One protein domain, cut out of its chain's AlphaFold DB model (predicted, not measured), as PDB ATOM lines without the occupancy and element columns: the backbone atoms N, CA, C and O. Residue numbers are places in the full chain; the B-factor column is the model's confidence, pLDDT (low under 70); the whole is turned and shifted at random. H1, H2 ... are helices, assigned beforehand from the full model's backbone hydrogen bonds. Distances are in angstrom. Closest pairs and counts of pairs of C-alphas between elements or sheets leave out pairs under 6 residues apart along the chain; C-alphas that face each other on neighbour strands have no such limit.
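This is residues 4 to 43 of the 65 residues of an uncharacterized protein of Gossypium schwendimanii (UniProt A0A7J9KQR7). A free-standing helix, H1, is joined by a long open link to two short helices, H2 and H3, at the far end, and no helix packs on another. Residues 4 to 13 of H1 and residues 16 to 21 of the link stick out. The printed part has 40 residues with three named helices in the order H1, H2, H3 and no named strand, all helix in class. It is only just extended, close to loose, with a radius of gyration of the C-alphas of 13.6 A, and flat, spanning 33 by 26 by 12 A.

H1, residues 4 to 15, is apart from H2, residues 30 to 35, and from H3, residues 38 to 42. H2 and H3 are only just apart, their closest C-alphas 8.0 A from each other. Every O i to N i+4 pair is within hydrogen-bond range in H1 and H3, and 1 of 2 in H2.

H1 is 16.7 A long from C-alpha 4 at (-21.318, 33.668, 10.157) to C-alpha 15. H2 measures 8.7 A from first to last C-alpha. H3 measures 6.1 A and ends with C-alpha 42 at (-9.077, 20.055, -13.414).

The C-alphas farthest apart, of Gln 16 and Ser 42, are 34.5 A apart. The printed part has no cut. The link from H1 to H2 is long, with 14 residues, and that from H2 to H3 is tight, with 2. Mean pLDDT of the printed part is 78.7; residues 4, 6, 19, 40 and 43 are under 70.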
ATOM      1  N   VAL A   4     -22.117  34.565   9.318       67.75
ATOM      2  CA  VAL A   4     -21.318  33.668  10.157       67.75
ATOM      3  C   VAL A   4     -22.176  32.976  11.217       67.75
ATOM      4  O   VAL A   4     -21.988  31.782  11.443       67.75
ATOM      5  N   ASP A   5     -23.138  33.681  11.814       70.81
ATOM      6  CA  ASP A   5     -24.008  33.124  12.854       70.81
ATOM      7  C   ASP A   5     -24.983  32.095  12.254       70.81
ATOM      8  O   ASP A   5     -25.139  30.998  12.787       70.81
ATOM      9  N   GLU A   6     -25.544  32.384  11.074       67.69
ATOM     10  CA  GLU A   6     -26.424  31.450  10.351       67.69
ATOM     11  C   GLU A   6     -25.706  30.151   9.951       67.69
ATOM     12  O   GLU A   6     -26.271  29.060  10.045       67.69
ATOM     13  N   LEU A   7     -24.441  30.242   9.523       74.38
ATOM     14  CA  LEU A   7     -23.645  29.067   9.157       74.38
ATOM     15  C   LEU A   7     -23.331  28.176  10.364       74.38
ATOM     16  O   LEU A   7     -23.298  26.948  10.229       74.38
ATOM     17  N   VAL A   8     -23.117  28.775  11.539       79.56
ATOM     18  CA  VAL A   8     -22.919  28.035  12.791       79.56
ATOM     19  C   VAL A   8     -24.196  27.290  13.173       79.56
ATOM     20  O   VAL A   8     -24.131  26.097  13.475       79.56
ATOM     21  N   ASP A   9     -25.356  27.936  13.072       83.50
ATOM     22  CA  ASP A   9     -26.643  27.315  13.397       83.50
ATOM     23  C   ASP A   9     -26.962  26.128  12.476       83.50
ATOM     24  O   ASP A   9     -27.347  25.052  12.942       83.50
ATOM     25  N   ILE A  10     -26.722  26.270  11.169       83.75
ATOM     26  CA  ILE A  10     -26.905  25.179  10.201       83.75
ATOM     27  C   ILE A  10     -25.980  24.004  10.523       83.75
ATOM     28  O   ILE A  10     -26.408  22.848  10.477       83.75
ATOM     29  N   ARG A  11     -24.718  24.278  10.878       82.75
ATOM     30  CA  ARG A  11     -23.768  23.224  11.236       82.75
ATOM     31  C   ARG A  11     -24.250  22.427  12.446       82.75
ATOM     32  O   ARG A  11     -24.226  21.199  12.400       82.75
ATOM     33  N   VAL A  12     -24.742  23.111  13.479       86.31
ATOM     34  CA  VAL A  12     -25.284  22.478  14.692       86.31
ATOM     35  C   VAL A  12     -26.495  21.601  14.367       86.31
ATOM     36  O   VAL A  12     -26.586  20.478  14.863       86.31
ATOM     37  N   LEU A  13     -27.404  22.070  13.507       85.94
ATOM     38  CA  LEU A  13     -28.576  21.293  13.089       85.94
ATOM     39  C   LEU A  13     -28.196  20.026  12.310       85.94
ATOM     40  O   LEU A  13     -28.819  18.981  12.500       85.94
ATOM     41  N   LEU A  14     -27.175  20.097  11.452       85.75
ATOM     42  CA  LEU A  14     -26.678  18.940  10.705       85.75
ATOM     43  C   LEU A  14     -25.955  17.942  11.611       85.75
ATOM     44  O   LEU A  14     -26.157  16.735  11.481       85.75
ATOM     45  N   ASP A  15     -25.168  18.431  12.571       85.94
ATOM     46  CA  ASP A  15     -24.464  17.573  13.525       85.94
ATOM     47  C   ASP A  15     -25.446  16.777  14.411       85.94
ATOM     48  O   ASP A  15     -25.172  15.628  14.754       85.94
ATOM     49  N   GLN A  16     -26.633  17.320  14.707       86.56
ATOM     50  CA  GLN A  16     -27.694  16.594  15.425       86.56
ATOM     51  C   GLN A  16     -28.301  15.426  14.629       86.56
ATOM     52  O   GLN A  16     -28.906  14.539  15.229       86.56
ATOM     53  N   ARG A  17     -28.153  15.407  13.297       83.81
ATOM     54  CA  ARG A  17     -28.702  14.364  12.408       83.81
ATOM     55  C   ARG A  17     -27.672  13.323  11.958       83.81
ATOM     56  O   ARG A  17     -27.997  12.434  11.162       83.81
ATOM     57  N   LEU A  18     -26.439  13.417  12.461       77.38
ATOM     58  CA  LEU A  18     -25.353  12.498  12.129       77.38
ATOM     59  C   LEU A  18     -25.696  11.037  12.459       77.38
ATOM     60  O   LEU A  18     -26.237  10.727  13.518       77.38
ATOM     61  N   GLY A  19     -25.324  10.126  11.559       68.75
ATOM     62  CA  GLY A  19     -25.365   8.675  11.770       68.75
ATOM     63  C   GLY A  19     -26.667   7.971  11.370       68.75
ATOM     64  O   GLY A  19     -26.623   6.772  11.116       68.75
ATOM     65  N   ALA A  20     -27.795   8.683  11.264       70.38
ATOM     66  CA  ALA A  20     -29.069   8.109  10.804       70.38
ATOM     67  C   ALA A  20     -29.555   8.699   9.469       70.38
ATOM     68  O   ALA A  20     -30.048   7.959   8.622       70.38
ATOM     69  N   GLU A  21     -29.395  10.011   9.266       75.31
ATOM     70  CA  GLU A  21     -29.884  10.725   8.070       75.31
ATOM     71  C   GLU A  21     -28.772  11.456   7.311       75.31
ATOM     72  O   GLU A  21     -28.952  11.837   6.155       75.31
ATOM     73  N   PHE A  22     -27.627  11.676   7.959       78.88
ATOM     74  CA  PHE A  22     -26.548  12.489   7.421       78.88
ATOM     75  C   PHE A  22     -25.174  11.960   7.861       78.88
ATOM     76  O   PHE A  22     -25.012  11.467   8.979       78.88
ATOM     77  N   GLU A  23     -24.169  12.091   6.995       82.31
ATOM     78  CA  GLU A  23     -22.774  11.746   7.279       82.31
ATOM     79  C   GLU A  23     -21.842  12.830   6.724       82.31
ATOM     80  O   GLU A  23     -21.952  13.232   5.565       82.31
ATOM     81  N   TRP A  24     -20.894  13.298   7.542       82.44
ATOM     82  CA  TRP A  24     -19.816  14.154   7.051       82.44
ATOM     83  C   TRP A  24     -18.759  13.303   6.362       82.44
ATOM     84  O   TRP A  24     -18.095  12.490   7.003       82.44
ATOM     85  N   MET A  25     -18.554  13.542   5.071       82.44
ATOM     86  CA  MET A  25     -17.530  12.857   4.290       82.44
ATOM     87  C   MET A  25     -16.390  13.812   3.932       82.44
ATOM     88  O   MET A  25     -16.638  14.978   3.610       82.44
ATOM     89  N   PRO A  26     -15.126  13.354   3.970       79.50
ATOM     90  CA  PRO A  26     -14.018  14.167   3.503       79.50
ATOM     91  C   PRO A  26     -14.135  14.373   1.989       79.50
ATOM     92  O   PRO A  26     -14.454  13.444   1.254       79.50
ATOM     93  N   TYR A  27     -13.784  15.563   1.497       78.69
ATOM     94  CA  TYR A  27     -13.756  15.845   0.052       78.69
ATOM     95  C   TYR A  27     -12.813  14.929  -0.740       78.69
ATOM     96  O   TYR A  27     -12.968  14.785  -1.945       78.69
ATOM     97  N   ALA A  28     -11.832  14.319  -0.071       77.50
ATOM     98  CA  ALA A  28     -10.928  13.346  -0.675       77.50
ATOM     99  C   ALA A  28     -11.561  11.952  -0.859       77.50
ATOM    100  O   ALA A  28     -10.935  11.088  -1.471       77.50
ATOM    101  N   ASP A  29     -12.759  11.707  -0.315       84.88
ATOM    102  CA  ASP A  29     -13.479  10.453  -0.529       84.88
ATOM    103  C   ASP A  29     -13.840  10.311  -2.012       84.88
ATOM    104  O   ASP A  29     -14.406  11.216  -2.629       84.88
ATOM    105  N   MET A  30     -13.516   9.152  -2.583       84.12
ATOM    106  CA  MET A  30     -13.695   8.877  -4.006       84.12
ATOM    107  C   MET A  30     -15.159   9.011  -4.444       84.12
ATOM    108  O   MET A  30     -15.415   9.502  -5.536       84.12
ATOM    109  N   ARG A  31     -16.115   8.692  -3.562       85.00
ATOM    110  CA  ARG A  31     -17.554   8.833  -3.831       85.00
ATOM    111  C   ARG A  31     -17.965  10.293  -4.012       85.00
ATOM    112  O   ARG A  31     -18.856  10.586  -4.797       85.00
ATOM    113  N   ILE A  32     -17.316  11.216  -3.297       81.75
ATOM    114  CA  ILE A  32     -17.544  12.659  -3.464       81.75
ATOM    115  C   ILE A  32     -16.886  13.138  -4.752       81.75
ATOM    116  O   ILE A  32     -17.505  13.872  -5.517       81.75
ATOM    117  N   LEU A  33     -15.654  12.696  -5.014       81.88
ATOM    118  CA  LEU A  33     -14.916  13.067  -6.220       81.88
ATOM    119  C   LEU A  33     -15.617  12.606  -7.505       81.88
ATOM    120  O   LEU A  33     -15.611  13.345  -8.480       81.88
ATOM    121  N   GLU A  34     -16.256  11.435  -7.500       84.00
ATOM    122  CA  GLU A  34     -17.036  10.919  -8.636       84.00
ATOM    123  C   GLU A  34     -18.293  11.750  -8.935       84.00
ATOM    124  O   GLU A  34     -18.703  11.851 -10.089       84.00
ATOM    125  N   CYS A  35     -18.884  12.386  -7.920       81.75
ATOM    126  CA  CYS A  35     -20.024  13.288  -8.091       81.75
ATOM    127  C   CYS A  35     -19.623  14.672  -8.625       81.75
ATOM    128  O   CYS A  35     -20.487  15.449  -9.034       81.75
ATOM    129  N   ILE A  36     -18.333  15.011  -8.589       77.50
ATOM    130  CA  ILE A  36     -17.825  16.314  -9.008       77.50
ATOM    131  C   ILE A  36     -17.430  16.232 -10.489       77.50
ATOM    132  O   ILE A  36     -16.546  15.450 -10.844       77.50
ATOM    133  N   PRO A  37     -18.013  17.070 -11.369       79.81
ATOM    134  CA  PRO A  37     -17.634  17.084 -12.775       79.81
ATOM    135  C   PRO A  37     -16.137  17.368 -12.965       79.81
ATOM    136  O   PRO A  37     -15.532  18.191 -12.265       79.81
ATOM    137  N   ILE A  38     -15.525  16.678 -13.929       78.00
ATOM    138  CA  ILE A  38     -14.071  16.667 -14.137       78.00
ATOM    139  C   ILE A  38     -13.497  18.057 -14.454       78.00
ATOM    140  O   ILE A  38     -12.329  18.335 -14.172       78.00
ATOM    141  N   GLU A  39     -14.318  18.965 -14.977       75.06
ATOM    142  CA  GLU A  39     -13.972  20.355 -15.269       75.06
ATOM    143  C   GLU A  39     -13.632  21.136 -13.989       75.06
ATOM    144  O   GLU A  39     -12.728  21.976 -13.995       75.06
ATOM    145  N   PHE A  40     -14.289  20.814 -12.868       69.50
ATOM    146  CA  PHE A  40     -14.003  21.406 -11.557       69.50
ATOM    147  C   PHE A  40     -12.785  20.762 -10.884       69.50
ATOM    148  O   PHE A  40     -12.024  21.445 -10.198       69.50
ATOM    149  N   LEU A  41     -12.548  19.466 -11.107       70.12
ATOM    150  CA  LEU A  41     -11.357  18.769 -10.599       70.12
ATOM    151  C   LEU A  41     -10.074  19.232 -11.303       70.12
ATOM    152  O   LEU A  41      -9.002  19.289 -10.694       70.12
ATOM    153  N   SER A  42     -10.192  19.599 -12.578       70.75
ATOM    154  CA  SER A  42      -9.077  20.055 -13.414       70.75
ATOM    155  C   SER A  42      -8.542  21.429 -13.001       70.75
ATOM    156  O   SER A  42      -7.374  21.735 -13.247       70.75
ATOM    157  N   ASN A  43      -9.355  22.255 -12.335       67.25
ATOM    158  CA  ASN A  43      -8.963  23.588 -11.890       67.25
ATOM    159  C   ASN A  43      -8.936  23.683 -10.357       67.25
ATOM    160  O   ASN A  43      -9.871  24.151  -9.708       67.25
TER     161      ASN A  43